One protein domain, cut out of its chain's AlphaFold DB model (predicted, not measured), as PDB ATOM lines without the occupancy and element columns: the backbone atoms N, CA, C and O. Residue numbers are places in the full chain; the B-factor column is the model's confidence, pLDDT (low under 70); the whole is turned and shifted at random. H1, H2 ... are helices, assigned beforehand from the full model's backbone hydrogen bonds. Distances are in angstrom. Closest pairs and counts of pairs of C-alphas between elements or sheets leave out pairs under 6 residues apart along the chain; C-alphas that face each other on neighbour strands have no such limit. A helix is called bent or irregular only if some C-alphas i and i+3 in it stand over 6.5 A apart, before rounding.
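AT A GLANCE: This is residues 6 to 86 and 207 to 221 of the 225 residues of an uncharacterized protein of Fusarium sp. AF-8 (UniProt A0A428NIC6). Three helices, H1, H3 and H4, stand nearly side by side as a small up-and-down bundle, their centres making a triangle, with H3 touching both of the others. The short helix H2 and the loop of residues 30 to 41 lie at one end of this bundle and H5 lies beyond the other end, and these two ends make the long axis; residues 70 to 86, with no named element, run from the H2 end back past H4 toward H5. The printed part has 96 residues with five named helices, H1 to H5 in that order along the chain, and no named strand; the class is all helix, with 49 of the 96 printed residues in the helices. The whole is only just loose, close to compact, with a radius of gyration of the C-alphas of 15.1 A, and it is elongated, spanning 50 by 27 by 22 A.

HOW THE PARTS SIT: The longest helix by residues is H1, residues 6 to 19. It touches H3, residues 42 to 50, with 7 pairs of C-alphas within 8 A; the closest C-alphas are those of Asp 9 and Arg 50, 6.5 A apart. H1 and H3 run opposite ways at a shallow tilt of 3 degrees, and their centres are 10.6 A apart. H3 is the hub, touching three other helices. One of them is H4, residues 57 to 69: the closest C-alphas are those of Ile 42 and Leu 67, 6.5 A apart. H3 and H4 form a helical hairpin, running opposite ways at a shallow tilt of 13 degrees, centre to centre 11.1 A. H1 and H4 are near each other, with 6 pairs of C-alphas within 10 A. H2, residues 25 to 29, only just touches H3, with 3 pairs of C-alphas within 8 A, the closest being those of Leu 25 and Ile 42, 6.9 A apart. H2 is apart from H1 and from H4. H5, residues 213 to 220, touches no helix; it is only just apart from H4, their closest C-alphas being 8.3 A apart. In the backbone, every O i to N i+4 pair is within hydrogen-bond range in H2, H3, H4 and H5, and in H1 9 of 10 are.

IN THESE COORDINATES: H1 begins with C-alpha 6 at (29.972, 17.373, -11.383) and measures 21.0 A from first to last C-alpha. It is irregular, but only just: C-alphas 6 and 9 are 6.8 A apart. H4, from Gln 57 to Asn 69, measures 17.9 A, and its C-alpha 69 is at (10.079, 24.806, -24.579). H3, from Ile 42 to Arg 50, measures 12.4 A. H5, from Gly 213 to Tyr 220, measures 10.8 A and ends with C-alpha 220 at (15.688, 8.177, -13.641). H2, from Leu 25 to Lys 29, has 5 residues.

THE WHOLE: The two C-alphas farthest apart are those of Asp 33 and Lys 211, 50.6 A. The centre of H4 is nearest to the mean of the C-alphas, at 4.8 A, and that of H5 is farthest, at 18.4 A. Residues 87 to 206 are cut out and not printed; C-alphas 86 and 207 are 12.4 A apart across the cut, which falls in the link from H4 to H5. Of the links that are printed whole, H1 to H2 is tight, H3 to H4 is short and H2 to H3, with 12 residues, is long. The mean pLDDT of the printed part is 94.4, and no printed residue of this model is under 70.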
ATOM      1  N   GLU A   6      28.966  18.099 -10.607       94.81
ATOM      2  CA  GLU A   6      29.972  17.373 -11.383       94.81
ATOM      3  C   GLU A   6      29.404  16.632 -12.606       94.81
ATOM      4  O   GLU A   6      30.162  16.275 -13.505       94.81
ATOM      5  N   LEU A   7      28.086  16.405 -12.648       94.75
ATOM      6  CA  LEU A   7      27.392  15.766 -13.770       94.75
ATOM      7  C   LEU A   7      26.729  16.777 -14.717       94.75
ATOM      8  O   LEU A   7      26.360  16.402 -15.828       94.75
ATOM      9  N   ALA A   8      26.579  18.038 -14.299       94.88
ATOM     10  CA  ALA A   8      25.836  19.046 -15.055       94.88
ATOM     11  C   ALA A   8      26.549  19.433 -16.358       94.88
ATOM     12  O   ALA A   8      25.946  19.366 -17.426       94.88
ATOM     13  N   ASP A   9      27.837  19.775 -16.284       95.75
ATOM     14  CA  ASP A   9      28.619  20.178 -17.458       95.75
ATOM     15  C   ASP A   9      28.718  19.071 -18.522       95.75
ATOM     16  O   ASP A   9      28.391  19.359 -19.677       95.75
ATOM     17  N   PRO A  10      29.070  17.811 -18.175       95.62
ATOM     18  CA  PRO A  10      29.055  16.712 -19.139       95.62
ATOM     19  C   PRO A  10      27.679  16.482 -19.770       95.62
ATOM     20  O   PRO A  10      27.582  16.215 -20.964       95.62
ATOM     21  N   PHE A  11      26.602  16.605 -18.989       95.50
ATOM     22  CA  PHE A  11      25.248  16.471 -19.520       95.50
ATOM     23  C   PHE A  11      24.921  17.574 -20.537       95.50
ATOM     24  O   PHE A  11      24.388  17.279 -21.606       95.50
ATOM     25  N   LEU A  12      25.263  18.831 -20.235       96.81
ATOM     26  CA  LEU A  12      25.052  19.959 -21.150       96.81
ATOM     27  C   LEU A  12      25.886  19.831 -22.429       96.81
ATOM     28  O   LEU A  12      25.401  20.204 -23.497       96.81
ATOM     29  N   ASP A  13      27.100  19.281 -22.343       96.62
ATOM     30  CA  ASP A  13      27.937  19.007 -23.517       96.62
ATOM     31  C   ASP A  13      27.256  18.015 -24.462       96.62
ATOM     32  O   ASP A  13      27.154  18.266 -25.666       96.62
ATOM     33  N   GLU A  14      26.749  16.903 -23.925       95.75
ATOM     34  CA  GLU A  14      26.047  15.902 -24.723       95.75
ATOM     35  C   GLU A  14      24.717  16.423 -25.267       95.75
ATOM     36  O   GLU A  14      24.457  16.305 -26.467       95.75
ATOM     37  N   LEU A  15      23.900  17.069 -24.427       96.06
ATOM     38  CA  LEU A  15      22.656  17.705 -24.862       96.06
ATOM     39  C   LEU A  15      22.923  18.707 -25.992       96.06
ATOM     40  O   LEU A  15      22.224  18.701 -27.004       96.06
ATOM     41  N   GLY A  16      23.979  19.513 -25.866       97.12
ATOM     42  CA  GLY A  16      24.405  20.478 -26.876       97.12
ATOM     43  C   GLY A  16      24.716  19.850 -28.238       97.12
ATOM     44  O   GLY A  16      24.481  20.486 -29.269       97.12
ATOM     45  N   LYS A  17      25.191  18.596 -28.290       96.12
ATOM     46  CA  LYS A  17      25.395  17.876 -29.563       96.12
ATOM     47  C   LYS A  17      24.072  17.572 -30.255       96.12
ATOM     48  O   LYS A  17      23.995  17.747 -31.464       96.12
ATOM     49  N   TYR A  18      23.044  17.156 -29.514       94.94
ATOM     50  CA  TYR A  18      21.707  16.902 -30.069       94.94
ATOM     51  C   TYR A  18      21.001  18.197 -30.457       94.94
ATOM     52  O   TYR A  18      20.435  18.285 -31.543       94.94
ATOM     53  N   VAL A  19      21.101  19.230 -29.617       97.25
ATOM     54  CA  VAL A  19      20.503  20.545 -29.883       97.25
ATOM     55  C   VAL A  19      21.003  21.136 -31.199       97.25
ATOM     56  O   VAL A  19      20.212  21.722 -31.928       97.25
ATOM     57  N   GLN A  20      22.271  20.930 -31.562       96.19
ATOM     58  CA  GLN A  20      22.822  21.399 -32.841       96.19
ATOM     59  C   GLN A  20      22.139  20.808 -34.088       96.19
ATOM     60  O   GLN A  20      22.280  21.378 -35.168       96.19
ATOM     61  N   TRP A  21      21.383  19.712 -33.966       95.25
ATOM     62  CA  TRP A  21      20.581  19.165 -35.068       95.25
ATOM     63  C   TRP A  21      19.252  19.896 -35.274       95.25
ATOM     64  O   TRP A  21      18.566  19.634 -36.264       95.25
ATOM     65  N   GLN A  22      18.881  20.819 -34.380       96.38
ATOM     66  CA  GLN A  22      17.660  21.592 -34.536       96.38
ATOM     67  C   GLN A  22      17.823  22.631 -35.652       96.38
ATOM     68  O   GLN A  22      18.562  23.607 -35.540       96.38
ATOM     69  N   SER A  23      17.108  22.422 -36.754       96.38
ATOM     70  CA  SER A  23      17.277  23.218 -37.979       96.38
ATOM     71  C   SER A  23      16.853  24.687 -37.842       96.38
ATOM     72  O   SER A  23      17.276  25.532 -38.627       96.38
ATOM     73  N   THR A  24      16.035  25.007 -36.838       95.75
ATOM     74  CA  THR A  24      15.423  26.328 -36.646       95.75
ATOM     75  C   THR A  24      16.203  27.246 -35.703       95.75
ATOM     76  O   THR A  24      15.778  28.377 -35.495       95.75
ATOM     77  N   LEU A  25      17.353  26.821 -35.160       97.62
ATOM     78  CA  LEU A  25      18.105  27.579 -34.145       97.62
ATOM     79  C   LEU A  25      18.390  29.040 -34.534       97.62
ATOM     80  O   LEU A  25      18.196  29.945 -33.724       97.62
ATOM     81  N   GLU A  26      18.848  29.284 -35.764       96.62
ATOM     82  CA  GLU A  26      19.162  30.642 -36.230       96.62
ATOM     83  C   GLU A  26      17.903  31.501 -36.398       96.62
ATOM     84  O   GLU A  26      17.897  32.668 -36.002       96.62
ATOM     85  N   ALA A  27      16.834  30.907 -36.936       96.06
ATOM     86  CA  ALA A  27      15.553  31.572 -37.142       96.06
ATOM     87  C   ALA A  27      14.850  31.878 -35.813       96.06
ATOM     88  O   ALA A  27      14.299  32.957 -35.659       96.06
ATOM     89  N   LEU A  28      14.916  30.979 -34.829       96.62
ATOM     90  CA  LEU A  28      14.369  31.212 -33.489       96.62
ATOM     91  C   LEU A  28      15.106  32.336 -32.759       96.62
ATOM     92  O   LEU A  28      14.485  33.106 -32.027       96.62
ATOM     93  N   LYS A  29      16.419  32.462 -32.978       98.00
ATOM     94  CA  LYS A  29      17.234  33.520 -32.375       98.00
ATOM     95  C   LYS A  29      16.931  34.898 -32.956       98.00
ATOM     96  O   LYS A  29      16.934  35.872 -32.208       98.00
ATOM     97  N   ASN A  30      16.705  34.980 -34.265       97.62
ATOM     98  CA  ASN A  30      16.392  36.222 -34.972       97.62
ATOM     99  C   ASN A  30      15.196  36.001 -35.914       97.62
ATOM    100  O   ASN A  30      15.382  35.912 -37.132       97.62
ATOM    101  N   PRO A  31      13.980  35.856 -35.367       96.62
ATOM    102  CA  PRO A  31      12.812  35.559 -36.176       96.62
ATOM    103  C   PRO A  31      12.365  36.799 -36.963       96.62
ATOM    104  O   PRO A  31      12.715  37.924 -36.598       96.62
ATOM    105  N   PRO A  32      11.589  36.626 -38.048       95.06
ATOM    106  CA  PRO A  32      10.958  37.755 -38.723       95.06
ATOM    107  C   PRO A  32       9.959  38.457 -37.794       95.06
ATOM    108  O   PRO A  32       9.372  37.818 -36.923       95.06
ATOM    109  N   ASP A  33       9.674  39.735 -38.049       94.81
ATOM    110  CA  ASP A  33       8.722  40.541 -37.258       94.81
ATOM    111  C   ASP A  33       7.296  39.959 -37.216       94.81
ATOM    112  O   ASP A  33       6.487  40.330 -36.372       94.81
ATOM    113  N   THR A  34       6.969  39.050 -38.138       94.00
ATOM    114  CA  THR A  34       5.683  38.339 -38.189       94.00
ATOM    115  C   THR A  34       5.629  37.107 -37.285       94.00
ATOM    116  O   THR A  34       4.604  36.429 -37.250       94.00
ATOM    117  N   TYR A  35       6.727  36.740 -36.621       94.25
ATOM    118  CA  TYR A  35       6.738  35.621 -35.688       94.25
ATOM    119  C   TYR A  35       6.006  36.013 -34.406       94.25
ATOM    120  O   TYR A  35       6.346  36.991 -33.751       94.25
ATOM    121  N   MET A  36       4.982  35.237 -34.062       93.62
ATOM    122  CA  MET A  36       4.046  35.575 -32.988       93.62
ATOM    123  C   MET A  36       4.555  35.199 -31.589       93.62
ATOM    124  O   MET A  36       3.936  35.571 -30.594       93.62
ATOM    125  N   SER A  37       5.661  34.457 -31.500       93.62
ATOM    126  CA  SER A  37       6.274  34.043 -30.235       93.62
ATOM    127  C   SER A  37       7.576  34.806 -29.979       93.62
ATOM    128  O   SER A  37       8.159  35.411 -30.878       93.62
ATOM    129  N   SER A  38       8.067  34.760 -28.742       93.75
ATOM    130  CA  SER A  38       9.317  35.427 -28.372       93.75
ATOM    131  C   SER A  38      10.532  34.820 -29.096       93.75
ATOM    132  O   SER A  38      10.631  33.592 -29.186       93.75
ATOM    133  N   PRO A  39      11.495  35.642 -29.564       96.50
ATOM    134  CA  PRO A  39      12.803  35.156 -29.989       96.50
ATOM    135  C   PRO A  39      13.490  34.370 -28.869       96.50
ATOM    136  O   PRO A  39      13.437  34.772 -27.704       96.50
ATOM    137  N   THR A  40      14.191  33.291 -29.212       96.81
ATOM    138  CA  THR A  40      14.942  32.491 -28.243       96.81
ATOM    139  C   THR A  40      16.308  32.065 -28.769       96.81
ATOM    140  O   THR A  40      16.476  31.668 -29.919       96.81
ATOM    141  N   ASN A  41      17.318  32.133 -27.904       98.06
ATOM    142  CA  ASN A  41      18.681  31.717 -28.213       98.06
ATOM    143  C   ASN A  41      19.017  30.447 -27.430       98.06
ATOM    144  O   ASN A  41      19.607  30.529 -26.355       98.06
ATOM    145  N   ILE A  42      18.668  29.282 -27.980       98.31
ATOM    146  CA  ILE A  42      18.837  27.992 -27.294       98.31
ATOM    147  C   ILE A  42      20.301  27.730 -26.921       98.31
ATOM    148  O   ILE A  42      20.598  27.449 -25.765       98.31
ATOM    149  N   LEU A  43      21.240  27.894 -27.859       98.19
ATOM    150  CA  LEU A  43      22.666  27.661 -27.585       98.19
ATOM    151  C   LEU A  43      23.214  28.628 -26.525       98.19
ATOM    152  O   LEU A  43      23.937  28.216 -25.624       98.19
ATOM    153  N   GLY A  44      22.838  29.909 -26.596       98.19
ATOM    154  CA  GLY A  44      23.215  30.877 -25.564       98.19
ATOM    155  C   GLY A  44      22.579  30.576 -24.208       98.19
ATOM    156  O   GLY A  44      23.220  30.772 -23.182       98.19
ATOM    157  N   GLY A  45      21.343  30.077 -24.193       98.38
ATOM    158  CA  GLY A  45      20.656  29.658 -22.977       98.38
ATOM    159  C   GLY A  45      21.339  28.473 -22.297       98.38
ATOM    160  O   GLY A  45      21.481  28.496 -21.079       98.38
ATOM    161  N   LEU A  46      21.838  27.488 -23.057       98.44
ATOM    162  CA  LEU A  46      22.618  26.377 -22.493       98.44
ATOM    163  C   LEU A  46      23.884  26.882 -21.784       98.44
ATOM    164  O   LEU A  46      24.197  26.430 -20.685       98.44
ATOM    165  N   GLU A  47      24.560  27.885 -22.350       98.25
ATOM    166  CA  GLU A  47      25.716  28.521 -21.706       98.25
ATOM    167  C   GLU A  47      25.335  29.339 -20.460       98.25
ATOM    168  O   GLU A  47      26.085  29.377 -19.484       98.25
ATOM    169  N   MET A  48      24.157  29.969 -20.433       98.31
ATOM    170  CA  MET A  48      23.658  30.629 -19.217       98.31
ATOM    171  C   MET A  48      23.352  29.612 -18.112       98.31
ATOM    172  O   MET A  48      23.725  29.831 -16.957       98.31
ATOM    173  N   ILE A  49      22.729  28.483 -18.468       98.38
ATOM    174  CA  ILE A  49      22.447  27.371 -17.550       98.38
ATOM    175  C   ILE A  49      23.750  26.838 -16.956       98.38
ATOM    176  O   ILE A  49      23.853  26.707 -15.738       98.38
ATOM    177  N   ARG A  50      24.776  26.630 -17.789       97.31
ATOM    178  CA  ARG A  50      26.112  26.191 -17.357       97.31
ATOM    179  C   ARG A  50      26.706  27.067 -16.250       97.31
ATOM    180  O   ARG A  50      27.328  26.574 -15.316       97.31
ATOM    181  N   ASN A  51      26.493  28.377 -16.335       96.94
ATOM    182  CA  ASN A  51      27.034  29.353 -15.386       96.94
ATOM    183  C   ASN A  51      26.108  29.639 -14.188       96.94
ATOM    184  O   ASN A  51      26.432  30.474 -13.337       96.94
ATOM    185  N   THR A  52      24.962  28.961 -14.104       97.56
ATOM    186  CA  THR A  52      23.974  29.144 -13.038       97.56
ATOM    187  C   THR A  52      24.181  28.119 -11.923       97.56
ATOM    188  O   THR A  52      24.516  26.961 -12.156       97.56
ATOM    189  N   LYS A  53      23.988  28.544 -10.669       96.12
ATOM    190  CA  LYS A  53      24.030  27.648  -9.505       96.12
ATOM    191  C   LYS A  53      22.624  27.187  -9.154       96.12
ATOM    192  O   LYS A  53      21.755  28.024  -8.936       96.12
ATOM    193  N   TYR A  54      22.451  25.879  -9.016       97.56
ATOM    194  CA  TYR A  54      21.171  25.253  -8.700       97.56
ATOM    195  C   TYR A  54      21.175  24.653  -7.298       97.56
ATOM    196  O   TYR A  54      22.179  24.089  -6.854       97.56
ATOM    197  N   SER A  55      20.049  24.775  -6.597       96.50
ATOM    198  CA  SER A  55      19.870  24.209  -5.258       96.50
ATOM    199  C   SER A  55      19.405  22.748  -5.303       96.50
ATOM    200  O   SER A  55      19.592  21.996  -4.343       96.50
ATOM    201  N   SER A  56      18.821  22.321  -6.428       95.88
ATOM    202  CA  SER A  56      18.287  20.974  -6.625       95.88
ATOM    203  C   SER A  56      18.282  20.557  -8.100       95.88
ATOM    204  O   SER A  56      18.302  21.403  -8.992       95.88
ATOM    205  N   GLN A  57      18.222  19.244  -8.363       95.94
ATOM    206  CA  GLN A  57      18.103  18.724  -9.735       95.94
ATOM    207  C   GLN A  57      16.821  19.218 -10.419       95.94
ATOM    208  O   GLN A  57      16.820  19.439 -11.620       95.94
ATOM    209  N   TRP A  58      15.750  19.429  -9.642       93.75
ATOM    210  CA  TRP A  58      14.486  19.961 -10.145       93.75
ATOM    211  C   TRP A  58      14.672  21.337 -10.786       93.75
ATOM    212  O   TRP A  58      14.205  21.562 -11.893       93.75
ATOM    213  N   GLU A  59      15.389  22.244 -10.120       95.75
ATOM    214  CA  GLU A  59      15.639  23.586 -10.660       95.75
ATOM    215  C   GLU A  59      16.504  23.546 -11.927       95.75
ATOM    216  O   GLU A  59      16.222  24.268 -12.884       95.75
ATOM    217  N   PHE A  60      17.529  22.687 -11.951       97.38
ATOM    218  CA  PHE A  60      18.370  22.487 -13.135       97.38
ATOM    219  C   PHE A  60      17.541  21.972 -14.319       97.38
ATOM    220  O   PHE A  60      17.521  22.596 -15.383       97.38
ATOM    221  N   ASP A  61      16.783  20.894 -14.106       95.88
ATOM    222  CA  ASP A  61      15.960  20.276 -15.143       95.88
ATOM    223  C   ASP A  61      14.848  21.219 -15.624       95.88
ATOM    224  O   ASP A  61      14.607  21.334 -16.823       95.88
ATOM    225  N   GLN A  62      14.192  21.946 -14.713       94.25
ATOM    226  CA  GLN A  62      13.171  22.940 -15.053       94.25
ATOM    227  C   GLN A  62      13.734  24.081 -15.894       94.25
ATOM    228  O   GLN A  62      13.055  24.544 -16.811       94.25
ATOM    229  N   THR A  63      14.970  24.510 -15.633       96.62
ATOM    230  CA  THR A  63      15.597  25.570 -16.431       96.62
ATOM    231  C   THR A  63      15.921  25.084 -17.841       96.62
ATOM    232  O   THR A  63      15.660  25.798 -18.810       96.62
ATOM    233  N   ILE A  64      16.421  23.851 -17.983       97.19
ATOM    234  CA  ILE A  64      16.639  23.236 -19.300       97.19
ATOM    235  C   ILE A  64      15.309  23.071 -20.036       97.19
ATOM    236  O   ILE A  64      15.199  23.475 -21.191       97.19
ATOM    237  N   LYS A  65      14.283  22.520 -19.376       94.62
ATOM    238  CA  LYS A  65      12.965  22.306 -19.984       94.62
ATOM    239  C   LYS A  65      12.349  23.619 -20.461       94.62
ATOM    240  O   LYS A  65      11.906  23.686 -21.601       94.62
ATOM    241  N   ALA A  66      12.390  24.669 -19.639       94.69
ATOM    242  CA  ALA A  66      11.889  25.992 -20.009       94.69
ATOM    243  C   ALA A  66      12.644  26.581 -21.212       94.69
ATOM    244  O   ALA A  66      12.024  27.142 -22.115       94.69
ATOM    245  N   LEU A  67      13.971  26.414 -21.269       97.44
ATOM    246  CA  LEU A  67      14.763  26.841 -22.423       97.44
ATOM    247  C   LEU A  67      14.352  26.100 -23.700       97.44
ATOM    248  O   LEU A  67      14.132  26.739 -24.723       97.44
ATOM    249  N   ILE A  68      14.232  24.774 -23.651       96.75
ATOM    250  CA  ILE A  68      13.836  23.964 -24.811       96.75
ATOM    251  C   ILE A  68      12.405  24.309 -25.250       96.75
ATOM    252  O   ILE A  68      12.183  24.590 -26.426       96.75
ATOM    253  N   ASN A  69      11.465  24.419 -24.308       95.06
ATOM    254  CA  ASN A  69      10.079  24.806 -24.579       95.06
ATOM    255  C   ASN A  69       9.958  26.212 -25.182       95.06
ATOM    256  O   ASN A  69       9.080  26.435 -26.009       95.06
ATOM    257  N   SER A  70      10.869  27.140 -24.860       96.12
ATOM    258  CA  SER A  70      10.872  28.486 -25.460       96.12
ATOM    259  C   SER A  70      11.058  28.485 -26.984       96.12
ATOM    260  O   SER A  70      10.740  29.474 -27.645       96.12
ATOM    261  N   ALA A  71      11.538  27.376 -27.565       96.19
ATOM    262  CA  ALA A  71      11.573  27.181 -29.013       96.19
ATOM    263  C   ALA A  71      10.176  27.077 -29.636       96.19
ATOM    264  O   ALA A  71      10.051  27.283 -30.840       96.19
ATOM    265  N   ASN A  72       9.146  26.778 -28.832       95.12
ATOM    266  CA  ASN A  72       7.782  26.513 -29.278       95.12
ATOM    267  C   ASN A  72       7.757  25.461 -30.399       95.12
ATOM    268  O   ASN A  72       7.157  25.680 -31.441       95.12
ATOM    269  N   ASP A  73       8.462  24.339 -30.235       93.44
ATOM    270  CA  ASP A  73       8.494  23.274 -31.240       93.44
ATOM    271  C   ASP A  73       8.229  21.901 -30.613       93.44
ATOM    272  O   ASP A  73       9.044  21.380 -29.859       93.44
ATOM    273  N   GLY A  74       7.092  21.296 -30.971       90.00
ATOM    274  CA  GLY A  74       6.633  20.012 -30.437       90.00
ATOM    275  C   GLY A  74       7.510  18.820 -30.813       90.00
ATOM    276  O   GLY A  74       7.329  17.740 -30.257       90.00
ATOM    277  N   HIS A  75       8.457  18.997 -31.739       91.75
ATOM    278  CA  HIS A  75       9.450  17.983 -32.096       91.75
ATOM    279  C   HIS A  75      10.827  18.260 -31.480       91.75
ATOM    280  O   HIS A  75      11.740  17.447 -31.638       91.75
ATOM    281  N   PHE A  76      10.986  19.386 -30.782       94.38
ATOM    282  CA  PHE A  76      12.203  19.746 -30.073       94.38
ATOM    283  C   PHE A  76      11.978  19.598 -28.572       94.38
ATOM    284  O   PHE A  76      11.567  20.530 -27.886       94.38
ATOM    285  N   ASP A  77      12.234  18.389 -28.074       91.56
ATOM    286  CA  ASP A  77      11.963  18.028 -26.690       91.56
ATOM    287  C   ASP A  77      13.144  17.329 -26.012       91.56
ATOM    288  O   ASP A  77      13.994  16.707 -26.652       91.56
ATOM    289  N   VAL A  78      13.162  17.415 -24.682       91.12
ATOM    290  CA  VAL A  78      14.045  16.641 -23.813       91.12
ATOM    291  C   VAL A  78      13.250  16.089 -22.628       91.12
ATOM    292  O   VAL A  78      12.558  16.822 -21.910       91.12
ATOM    293  N   GLU A  79      13.364  14.780 -22.400       88.69
ATOM    294  CA  GLU A  79      12.846  14.132 -21.196       88.69
ATOM    295  C   GLU A  79      13.943  14.126 -20.123       88.69
ATOM    296  O   GLU A  79      15.001  13.521 -20.292       88.69
ATOM    297  N   LEU A  80      13.700  14.839 -19.021       92.56
ATOM    298  CA  LEU A  80      14.642  14.985 -17.909       92.56
ATOM    299  C   LEU A  80      14.127  14.232 -16.687       92.56
ATOM    300  O   LEU A  80      12.916  14.126 -16.474       92.56
ATOM    301  N   CYS A  81      15.051  13.749 -15.856       90.25
ATOM    302  CA  CYS A  81      14.747  12.812 -14.775       90.25
ATOM    303  C   CYS A  81      13.748  13.360 -13.746       90.25
ATOM    304  O   CYS A  81      13.019  12.584 -13.129       90.25
ATOM    305  N   SER A  82      13.664  14.684 -13.582       92.06
ATOM    306  CA  SER A  82      12.685  15.340 -12.707       92.06
ATOM    307  C   SER A  82      11.231  15.218 -13.152       92.06
ATOM    308  O   SER A  82      10.345  15.238 -12.298       92.06
ATOM    309  N   PHE A  83      10.972  15.051 -14.450       89.75
ATOM    310  CA  PHE A  83       9.619  15.041 -15.025       89.75
ATOM    311  C   PHE A  83       9.104  13.631 -15.348       89.75
ATOM    312  O   PHE A  83       7.954  13.451 -15.744       89.75
ATOM    313  N   THR A  84       9.946  12.613 -15.197       88.06
ATOM    314  CA  THR A  84       9.618  11.221 -15.533       88.06
ATOM    315  C   THR A  84       8.783  10.474 -14.480       88.06
ATOM    316  O   THR A  84       7.935   9.675 -14.881       88.06
ATOM    317  N   PRO A  85       8.969  10.651 -13.154       89.69
ATOM    318  CA  PRO A  85       8.338   9.754 -12.184       89.69
ATOM    319  C   PRO A  85       6.835   9.988 -12.004       89.69
ATOM    320  O   PRO A  85       6.081   9.033 -11.790       89.69
ATOM    321  N   PHE A  86       6.405  11.248 -12.081       89.56
ATOM    322  CA  PHE A  86       5.055  11.671 -11.726       89.56
ATOM    323  C   PHE A  86       4.396  12.466 -12.849       89.56
ATOM    324  O   PHE A  86       5.030  13.301 -13.486       89.56
ATOM    325  N   ASN A 207       6.563   0.224 -10.847       74.56
ATOM    326  CA  ASN A 207       7.751  -0.279 -10.140       74.56
ATOM    327  C   ASN A 207       8.524   0.831  -9.398       74.56
ATOM    328  O   ASN A 207       9.754   0.812  -9.339       74.56
ATOM    329  N   PHE A 208       7.829   1.846  -8.881       86.31
ATOM    330  CA  PHE A 208       8.469   2.948  -8.160       86.31
ATOM    331  C   PHE A 208       8.777   2.555  -6.706       86.31
ATOM    332  O   PHE A 208       7.900   2.578  -5.845       86.31
ATOM    333  N   GLU A 209      10.037   2.207  -6.429       87.62
ATOM    334  CA  GLU A 209      10.504   1.757  -5.100       87.62
ATOM    335  C   GLU A 209      11.434   2.763  -4.390       87.62
ATOM    336  O   GLU A 209      12.035   2.453  -3.357       87.62
ATOM    337  N   ALA A 210      11.567   3.975  -4.933       90.12
ATOM    338  CA  ALA A 210      12.444   5.004  -4.386       90.12
ATOM    339  C   ALA A 210      11.985   5.464  -2.989       90.12
ATOM    340  O   ALA A 210      10.822   5.807  -2.780       90.12
ATOM    341  N   LYS A 211      12.914   5.518  -2.027       92.94
ATOM    342  CA  LYS A 211      12.635   5.883  -0.623       92.94
ATOM    343  C   LYS A 211      13.024   7.316  -0.292       92.94
ATOM    344  O   LYS A 211      12.652   7.838   0.757       92.94
ATOM    345  N   ASN A 212      13.829   7.940  -1.142       92.62
ATOM    346  CA  ASN A 212      14.344   9.288  -0.956       92.62
ATOM    347  C   ASN A 212      14.729   9.901  -2.315       92.62
ATOM    348  O   ASN A 212      14.721   9.231  -3.346       92.62
ATOM    349  N   GLY A 213      15.097  11.184  -2.319       91.00
ATOM    350  CA  GLY A 213      15.425  11.901  -3.553       91.00
ATOM    351  C   GLY A 213      16.645  11.367  -4.313       91.00
ATOM    352  O   GLY A 213      16.707  11.570  -5.521       91.00
ATOM    353  N   LYS A 214      17.602  10.708  -3.646       94.00
ATOM    354  CA  LYS A 214      18.748  10.074  -4.311       94.00
ATOM    355  C   LYS A 214      18.304   8.837  -5.088       94.00
ATOM    356  O   LYS A 214      18.706   8.686  -6.232       94.00
ATOM    357  N   ASP A 215      17.441   8.008  -4.504       93.31
ATOM    358  CA  ASP A 215      16.915   6.820  -5.184       93.31
ATOM    359  C   ASP A 215      16.153   7.208  -6.462       93.31
ATOM    360  O   ASP A 215      16.313   6.562  -7.493       93.31
ATOM    361  N   VAL A 216      15.369   8.298  -6.418       91.44
ATOM    362  CA  VAL A 216      14.689   8.831  -7.613       91.44
ATOM    363  C   VAL A 216      15.712   9.277  -8.660       91.44
ATOM    364  O   VAL A 216      15.585   8.909  -9.823       91.44
ATOM    365  N   PHE A 217      16.746  10.021  -8.256       91.88
ATOM    366  CA  PHE A 217      17.801  10.440  -9.179       91.88
ATOM    367  C   PHE A 217      18.488   9.234  -9.834       91.88
ATOM    368  O   PHE A 217      18.611   9.187 -11.051       91.88
ATOM    369  N   ASP A 218      18.890   8.232  -9.054       91.31
ATOM    370  CA  ASP A 218      19.577   7.046  -9.576       91.31
ATOM    371  C   ASP A 218      18.692   6.215 -10.516       91.31
ATOM    372  O   ASP A 218      19.201   5.640 -11.479       91.31
ATOM    373  N   LEU A 219      17.381   6.165 -10.248       89.88
ATOM    374  CA  LEU A 219      16.411   5.423 -11.050       89.88
ATOM    375  C   LEU A 219      16.135   6.085 -12.407       89.88
ATOM    376  O   LEU A 219      15.917   5.375 -13.386       89.88
ATOM    377  N   TYR A 220      16.137   7.420 -12.464       88.50
ATOM    378  CA  TYR A 220      15.688   8.177 -13.641       88.50
ATOM    379  C   TYR A 220      16.773   8.992 -14.341       88.50
ATOM    380  O   TYR A 220      16.496   9.573 -15.389       88.50
ATOM    381  N   ARG A 221      17.992   9.081 -13.794       83.75
ATOM    382  CA  ARG A 221      19.080   9.839 -14.426       83.75
ATOM    383  C   ARG A 221      19.284   9.387 -15.871       83.75
ATOM    384  O   ARG A 221      19.388   8.195 -16.162       83.75
TER     385      ARG A 221